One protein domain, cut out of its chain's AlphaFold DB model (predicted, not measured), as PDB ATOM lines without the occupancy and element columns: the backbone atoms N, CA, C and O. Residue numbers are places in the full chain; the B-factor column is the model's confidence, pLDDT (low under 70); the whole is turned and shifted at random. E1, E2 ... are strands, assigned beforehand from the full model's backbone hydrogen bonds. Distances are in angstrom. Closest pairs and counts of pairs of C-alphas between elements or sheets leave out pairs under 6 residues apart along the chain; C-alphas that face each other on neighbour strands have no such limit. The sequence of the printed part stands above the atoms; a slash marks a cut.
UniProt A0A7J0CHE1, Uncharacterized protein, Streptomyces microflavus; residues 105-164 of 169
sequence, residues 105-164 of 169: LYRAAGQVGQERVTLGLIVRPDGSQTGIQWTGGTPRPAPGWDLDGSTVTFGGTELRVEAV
ATOM      1  N   LEU A 105     386.429 460.646 356.838       93.38
ATOM      2  CA  LEU A 105     385.730 459.597 357.563       93.38
ATOM      3  C   LEU A 105     386.380 458.242 357.296       93.38
ATOM      4  O   LEU A 105     386.594 457.860 356.145       93.38
ATOM      5  N   TYR A 106     386.651 457.516 358.372       93.81
ATOM      6  CA  TYR A 106     387.347 456.242 358.370       93.81
ATOM      7  C   TYR A 106     386.596 455.228 359.221       93.81
ATOM      8  O   TYR A 106     385.909 455.578 360.185       93.81
ATOM      9  N   ARG A 107     386.765 453.952 358.883       93.50
ATOM     10  CA  ARG A 107     386.235 452.845 359.670       93.50
ATOM     11  C   ARG A 107     387.225 451.698 359.752       93.50
ATOM     12  O   ARG A 107     388.084 451.528 358.893       93.50
ATOM     13  N   ALA A 108     387.042 450.867 360.763       92.69
ATOM     14  CA  ALA A 108     387.631 449.539 360.821       92.69
ATOM     15  C   ALA A 108     386.607 448.581 361.413       92.69
ATOM     16  O   ALA A 108     385.767 448.975 362.224       92.69
ATOM     17  N   ALA A 109     386.652 447.314 361.026       92.12
ATOM     18  CA  ALA A 109     385.767 446.331 361.619       92.12
ATOM     19  C   ALA A 109     386.349 444.920 361.520       92.12
ATOM     20  O   ALA A 109     386.937 444.549 360.511       92.12
ATOM     21  N   GLY A 110     386.125 444.094 362.539       91.25
ATOM     22  CA  GLY A 110     386.653 442.731 362.567       91.25
ATOM     23  C   GLY A 110     386.225 441.946 363.798       91.25
ATOM     24  O   GLY A 110     385.256 442.316 364.465       91.25
ATOM     25  N   GLN A 111     386.932 440.853 364.078       89.75
ATOM     26  CA  GLN A 111     386.760 440.057 365.293       89.75
ATOM     27  C   GLN A 111     388.019 440.127 366.156       89.75
ATOM     28  O   GLN A 111     389.130 439.964 365.654       89.75
ATOM     29  N   VAL A 112     387.831 440.340 367.458       85.69
ATOM     30  CA  VAL A 112     388.894 440.288 368.468       85.69
ATOM     31  C   VAL A 112     388.466 439.259 369.508       85.69
ATOM     32  O   VAL A 112     387.498 439.457 370.239       85.69
ATOM     33  N   GLY A 113     389.131 438.103 369.514       86.62
ATOM     34  CA  GLY A 113     388.628 436.939 370.244       86.62
ATOM     35  C   GLY A 113     387.269 436.488 369.694       86.62
ATOM     36  O   GLY A 113     387.162 436.162 368.515       86.62
ATOM     37  N   GLN A 114     386.238 436.465 370.545       87.06
ATOM     38  CA  GLN A 114     384.860 436.112 370.161       87.06
ATOM     39  C   GLN A 114     383.943 437.332 369.976       87.06
ATOM     40  O   GLN A 114     382.759 437.166 369.681       87.06
ATOM     41  N   GLU A 115     384.457 438.550 370.148       90.12
ATOM     42  CA  GLU A 115     383.662 439.772 370.060       90.12
ATOM     43  C   GLU A 115     383.830 440.454 368.704       90.12
ATOM     44  O   GLU A 115     384.934 440.576 368.161       90.12
ATOM     45  N   ARG A 116     382.709 440.938 368.155       91.06
ATOM     46  CA  ARG A 116     382.735 441.858 367.020       91.06
ATOM     47  C   ARG A 116     383.245 443.207 367.506       91.06
ATOM     48  O   ARG A 116     382.720 443.750 368.481       91.06
ATOM     49  N   VAL A 117     384.217 443.739 366.776       92.44
ATOM     50  CA  VAL A 117     384.724 445.093 366.958       92.44
ATOM     51  C   VAL A 117     384.415 445.930 365.725       92.44
ATOM     52  O   VAL A 117     384.586 445.463 364.591       92.44
ATOM     53  N   THR A 118     383.954 447.156 365.949       93.25
ATOM     54  CA  THR A 118     383.833 448.207 364.932       93.25
ATOM     55  C   THR A 118     384.477 449.492 365.440       93.25
ATOM     56  O   THR A 118     384.577 449.724 366.643       93.25
ATOM     57  N   LEU A 119     384.926 450.319 364.507       93.81
ATOM     58  CA  LEU A 119     385.511 451.627 364.736       93.81
ATOM     59  C   LEU A 119     384.908 452.597 363.732       93.81
ATOM     60  O   LEU A 119     384.973 452.336 362.532       93.81
ATOM     61  N   GLY A 120     384.391 453.713 364.229       94.94
ATOM     62  CA  GLY A 120     384.145 454.916 363.450       94.94
ATOM     63  C   GLY A 120     385.112 456.005 363.853       94.94
ATOM     64  O   GLY A 120     385.264 456.259 365.045       94.94
ATOM     65  N   LEU A 121     385.767 456.639 362.884       95.19
ATOM     66  CA  LEU A 121     386.785 457.646 363.147       95.19
ATOM     67  C   LEU A 121     386.667 458.819 362.177       95.19
ATOM     68  O   LEU A 121     386.663 458.650 360.961       95.19
ATOM     69  N   ILE A 122     386.637 460.023 362.734       96.88
ATOM     70  CA  ILE A 122     386.686 461.281 362.000       96.88
ATOM     71  C   ILE A 122     388.062 461.895 362.204       96.88
ATOM     72  O   ILE A 122     388.462 462.160 363.340       96.88
ATOM     73  N   VAL A 123     388.759 462.158 361.102       95.50
ATOM     74  CA  VAL A 123     390.029 462.888 361.083       95.50
ATOM     75  C   VAL A 123     389.746 464.330 360.681       95.50
ATOM     76  O   VAL A 123     389.135 464.586 359.641       95.50
ATOM     77  N   ARG A 124     390.177 465.282 361.506       95.12
ATOM     78  CA  ARG A 124     390.053 466.721 361.239       95.12
ATOM     79  C   ARG A 124     391.254 467.254 360.445       95.12
ATOM     80  O   ARG A 124     392.287 466.591 360.394       95.12
ATOM     81  N   PRO A 125     391.163 468.468 359.864       92.31
ATOM     82  CA  PRO A 125     392.269 469.082 359.119       92.31
ATOM     83  C   PRO A 125     393.575 469.239 359.906       92.31
ATOM     84  O   PRO A 125     394.645 469.242 359.308       92.31
ATOM     85  N   ASP A 126     393.506 469.362 361.233       92.19
ATOM     86  CA  ASP A 126     394.685 469.443 362.103       92.19
ATOM     87  C   ASP A 126     395.296 468.066 362.431       92.19
ATOM     88  O   ASP A 126     396.279 467.983 363.162       92.19
ATOM     89  N   GLY A 127     394.712 466.982 361.911       91.06
ATOM     90  CA  GLY A 127     395.112 465.602 362.182       91.06
ATOM     91  C   GLY A 127     394.506 465.018 363.460       91.06
ATOM     92  O   GLY A 127     394.654 463.818 363.701       91.06
ATOM     93  N   SER A 128     393.795 465.816 364.269       94.38
ATOM     94  CA  SER A 128     393.079 465.297 365.435       94.38
ATOM     95  C   SER A 128     391.985 464.311 365.036       94.38
ATOM     96  O   SER A 128     391.319 464.455 364.007       94.38
ATOM     97  N   GLN A 129     391.786 463.309 365.888       94.81
ATOM     98  CA  GLN A 129     390.888 462.194 365.623       94.81
ATOM     99  C   GLN A 129     389.785 462.145 366.670       94.81
ATOM    100  O   GLN A 129     390.013 462.380 367.859       94.81
ATOM    101  N   THR A 130     388.561 461.866 366.244       96.88
ATOM    102  CA  THR A 130     387.430 461.670 367.152       96.88
ATOM    103  C   THR A 130     386.544 460.574 366.614       96.88
ATOM    104  O   THR A 130     386.206 460.562 365.437       96.88
ATOM    105  N   GLY A 131     386.199 459.631 367.473       94.56
ATOM    106  CA  GLY A 131     385.550 458.415 367.046       94.56
ATOM    107  C   GLY A 131     385.184 457.533 368.218       94.56
ATOM    108  O   GLY A 131     385.630 457.764 369.346       94.56
ATOM    109  N   ILE A 132     384.398 456.507 367.932       95.38
ATOM    110  CA  ILE A 132     383.979 455.507 368.905       95.38
ATOM    111  C   ILE A 132     384.379 454.139 368.367       95.38
ATOM    112  O   ILE A 132     384.220 453.826 367.186       95.38
ATOM    113  N   GLN A 133     384.921 453.321 369.260       93.50
ATOM    114  CA  GLN A 133     385.027 451.888 369.051       93.50
ATOM    115  C   GLN A 133     383.877 451.190 369.774       93.50
ATOM    116  O   GLN A 133     383.535 451.549 370.903       93.50
ATOM    117  N   TRP A 134     383.333 450.150 369.159       91.88
ATOM    118  CA  TRP A 134     382.366 449.261 369.784       91.88
ATOM    119  C   TRP A 134     382.975 447.879 369.904       91.88
ATOM    120  O   TRP A 134     383.455 447.329 368.918       91.88
ATOM    121  N   THR A 135     382.953 447.305 371.103       90.25
ATOM    122  CA  THR A 135     383.373 445.916 371.354       90.25
ATOM    123  C   THR A 135     382.250 445.208 372.090       90.25
ATOM    124  O   THR A 135     381.845 445.659 373.163       90.25
ATOM    125  N   GLY A 136     381.658 444.185 371.466       85.19
ATOM    126  CA  GLY A 136     380.542 443.449 372.075       85.19
ATOM    127  C   GLY A 136     379.341 444.335 372.446       85.19
ATOM    128  O   GLY A 136     378.650 444.058 373.421       85.19
ATOM    129  N   GLY A 137     379.119 445.438 371.716       86.19
ATOM    130  CA  GLY A 137     378.063 446.421 372.001       86.19
ATOM    131  C   GLY A 137     378.406 447.467 373.070       86.19
ATOM    132  O   GLY A 137     377.577 448.320 373.369       86.19
ATOM    133  N   THR A 138     379.617 447.445 373.631       89.88
ATOM    134  CA  THR A 138     380.083 448.461 374.586       89.88
ATOM    135  C   THR A 138     380.890 449.545 373.864       89.88
ATOM    136  O   THR A 138     381.920 449.204 373.269       89.88
ATOM    137  N   PRO A 139     380.481 450.829 373.922       93.62
ATOM    138  CA  PRO A 139     381.225 451.920 373.307       93.62
ATOM    139  C   PRO A 139     382.426 452.333 374.165       93.62
ATOM    140  O   PRO A 139     382.380 452.310 375.400       93.62
ATOM    141  N   ARG A 140     383.513 452.727 373.506       92.12
ATOM    142  CA  ARG A 140     384.677 453.388 374.111       92.12
ATOM    143  C   ARG A 140     385.213 454.443 373.138       92.12
ATOM    144  O   ARG A 140     385.007 454.295 371.934       92.12
ATOM    145  N   PRO A 141     385.966 455.447 373.613       93.25
ATOM    146  CA  PRO A 141     386.694 456.337 372.720       93.25
ATOM    147  C   PRO A 141     387.578 455.541 371.760       93.25
ATOM    148  O   PRO A 141     388.214 454.556 372.162       93.25
ATOM    149  N   ALA A 142     387.606 455.953 370.496       90.50
ATOM    150  CA  ALA A 142     388.502 455.375 369.510       90.50
ATOM    151  C   ALA A 142     389.968 455.475 369.982       90.50
ATOM    152  O   ALA A 142     390.372 456.517 370.509       90.50
ATOM    153  N   PRO A 143     390.779 454.418 369.805       86.88
ATOM    154  CA  PRO A 143     392.218 454.541 369.984       86.88
ATOM    155  C   PRO A 143     392.788 455.483 368.916       86.88
ATOM    156  O   PRO A 143     392.240 455.593 367.820       86.88
ATOM    157  N   GLY A 144     393.905 456.141 369.226       84.50
ATOM    158  CA  GLY A 144     394.640 456.897 368.214       84.50
ATOM    159  C   GLY A 144     395.143 455.962 367.114       84.50
ATOM    160  O   GLY A 144     395.715 454.911 367.411       84.50
ATOM    161  N   TRP A 145     394.922 456.346 365.862       88.69
ATOM    162  CA  TRP A 145     395.423 455.649 364.682       88.69
ATOM    163  C   TRP A 145     396.539 456.468 364.026       88.69
ATOM    164  O   TRP A 145     396.479 457.692 363.971       88.69
ATOM    165  N   ASP A 146     397.583 455.801 363.551       86.88
ATOM    166  CA  ASP A 146     398.635 456.436 362.761       86.88
ATOM    167  C   ASP A 146     398.122 456.661 361.333       86.88
ATOM    168  O   ASP A 146     397.824 455.691 360.643       86.88
ATOM    169  N   LEU A 147     397.986 457.919 360.897       81.44
ATOM    170  CA  LEU A 147     397.388 458.260 359.592       81.44
ATOM    171  C   LEU A 147     398.198 457.717 358.401       81.44
ATOM    172  O   LEU A 147     397.647 457.541 357.314       81.44
ATOM    173  N   ASP A 148     399.490 457.465 358.607       79.00
ATOM    174  CA  ASP A 148     400.394 456.863 357.625       79.00
ATOM    175  C   ASP A 148     400.298 455.321 357.617       79.00
ATOM    176  O   ASP A 148     400.713 454.656 356.662       79.00
ATOM    177  N   GLY A 149     399.721 454.739 358.670       80.81
ATOM    178  CA  GLY A 149     399.503 453.313 358.856       80.81
ATOM    179  C   GLY A 149     398.202 452.815 358.225       80.81
ATOM    180  O   GLY A 149     397.263 453.557 357.977       80.81
ATOM    181  N   SER A 150     398.107 451.507 357.983       83.88
ATOM    182  CA  SER A 150     396.882 450.876 357.447       83.88
ATOM    183  C   SER A 150     396.086 450.102 358.497       83.88
ATOM    184  O   SER A 150     395.026 449.561 358.181       83.88
ATOM    185  N   THR A 151     396.600 449.995 359.721       87.50
ATOM    186  CA  THR A 151     396.015 449.190 360.792       87.50
ATOM    187  C   THR A 151     395.939 449.963 362.099       87.50
ATOM    188  O   THR A 151     396.724 450.869 362.372       87.50
ATOM    189  N   VAL A 152     394.975 449.578 362.924       88.81
ATOM    190  CA  VAL A 152     394.816 450.032 364.302       88.81
ATOM    191  C   VAL A 152     394.713 448.805 365.203       88.81
ATOM    192  O   VAL A 152     394.144 447.780 364.815       88.81
ATOM    193  N   THR A 153     395.284 448.873 366.403       86.38
ATOM    194  CA  THR A 153     395.329 447.727 367.317       86.38
ATOM    195  C   THR A 153     394.173 447.753 368.315       86.38
ATOM    196  O   THR A 153     394.036 448.686 369.104       86.38
ATOM    197  N   PHE A 154     393.399 446.670 368.350       81.62
ATOM    198  CA  PHE A 154     392.336 446.408 369.318       81.62
ATOM    199  C   PHE A 154     392.671 445.175 370.146       81.62
ATOM    200  O   PHE A 154     392.682 444.061 369.628       81.62
ATOM    201  N   GLY A 155     392.967 445.353 371.438       77.12
ATOM    202  CA  GLY A 155     393.233 444.223 372.339       77.12
ATOM    203  C   GLY A 155     394.359 443.289 371.865       77.12
ATOM    204  O   GLY A 155     394.328 442.102 372.172       77.12
ATOM    205  N   GLY A 156     395.325 443.807 371.097       80.00
ATOM    206  CA  GLY A 156     396.417 443.031 370.492       80.00
ATOM    207  C   GLY A 156     396.147 442.505 369.076       80.00
ATOM    208  O   GLY A 156     397.063 441.973 368.461       80.00
ATOM    209  N   THR A 157     394.939 442.683 368.535       85.25
ATOM    210  CA  THR A 157     394.592 442.346 367.146       85.25
ATOM    211  C   THR A 157     394.665 443.584 366.262       85.25
ATOM    212  O   THR A 157     394.092 444.620 366.591       85.25
ATOM    213  N   GLU A 158     395.325 443.479 365.114       89.19
ATOM    214  CA  GLU A 158     395.344 444.541 364.109       89.19
ATOM    215  C   GLU A 158     394.104 444.469 363.218       89.19
ATOM    216  O   GLU A 158     393.829 443.444 362.593       89.19
ATOM    217  N   LEU A 159     393.357 445.569 363.149       89.88
ATOM    218  CA  LEU A 159     392.259 445.742 362.207       89.88
ATOM    219  C   LEU A 159     392.655 446.765 361.156       89.88
ATOM    220  O   LEU A 159     393.229 447.802 361.485       89.88
ATOM    221  N   ARG A 160     392.324 446.483 359.896       90.44
ATOM    222  CA  ARG A 160     392.557 447.421 358.800       90.44
ATOM    223  C   ARG A 160     391.642 448.631 358.946       90.44
ATOM    224  O   ARG A 160     390.437 448.464 359.129       90.44
ATOM    225  N   VAL A 161     392.227 449.820 358.854       90.88
ATOM    226  CA  VAL A 161     391.494 451.081 358.751       90.88
ATOM    227  C   VAL A 161     391.340 451.420 357.279       90.88
ATOM    228  O   VAL A 161     392.296 451.363 356.506       90.88
ATOM    229  N   GLU A 162     390.121 451.761 356.893       89.81
ATOM    230  CA  GLU A 162     389.759 452.084 355.523       89.81
ATOM    231  C   GLU A 162     389.035 453.428 355.531       89.81
ATOM    232  O   GLU A 162     388.217 453.695 356.418       89.81
ATOM    233  N   ALA A 163     389.352 454.304 354.572       88.06
ATOM    234  CA  ALA A 163     388.519 455.483 354.385       88.06
ATOM    235  C   ALA A 163     387.165 455.013 353.854       88.06
ATOM    236  O   ALA A 163     387.094 454.135 352.990       88.06
ATOM    237  N   VAL A 164     386.095 455.589 354.386       85.50
ATOM    238  CA  VAL A 164     384.743 455.223 353.974       85.50
ATOM    239  C   VAL A 164     384.562 455.581 352.500       85.50
ATOM    240  O   VAL A 164     385.080 456.595 352.035       85.50
TER     241      VAL A 164
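Overview. This is residues 105 to 164 of the 169 residues of an uncharacterized protein of Streptomyces microflavus (UniProt A0A7J0CHE1). From its first residue the printed part builds one strongly twisted sheet of six strands, curled like part of a barrel and left open between its edge strands E4 and E5; residues 142 to 150 cross from one edge to the other. E1 to E4 make a meander, each strand the antiparallel neighbour of the one before, and the E5 and E6 hairpin continues the sheet beside E1. The printed part has 60 residues with six named strands, E1 to E6 along the chain, and no named helix, class all strand; the sheet's order is E4 E3 E2 E1 E6 E5, all antiparallel. It is compact, with a radius of gyration of the C-alphas of 10.8 A, and elongated, spanning 35 by 20 by 18 A.

Arrangement. Start with the hairpin of E1, residues 105 to 112, and E2, residues 115 to 123, antiparallel at 163 degrees; N 110 and O 117 are within hydrogen-bond range at 2.9 A. E3, residues 129 to 135, forms a hairpin with E2, where N 120 and O 132 are 3.0 A apart. E4, residues 138 to 141, forms one with E3; look at N 133 and O 140, 2.8 A apart. E5, residues 151 to 154, and E6, residues 157 to 163, form a hairpin at 134 degrees, with N 152 and O 159 2.9 A apart. E6 is staggered: residues 157 to 160 pair with E5, and 161 to 163 with E1, where N 107 and O 162 are 2.9 A apart. E4 and E5 are apart.

Along the chain. Find C-alpha 105 at (385.730, 459.597, 357.563); from there E1 runs 22.4 A. E2 measures 25.6 A, E3 18.8 A, E4 10.5 A and E5 9.7 A. E6 runs 19.3 A to C-alpha 163 at (388.519, 455.483, 354.385).

Size, cuts and confidence. The C-alphas farthest apart are those of Gln 114 and Asp 126, 35.7 A. The printed part has no cut and no long link. Its mean pLDDT is 89.7; no printed residue is under 70.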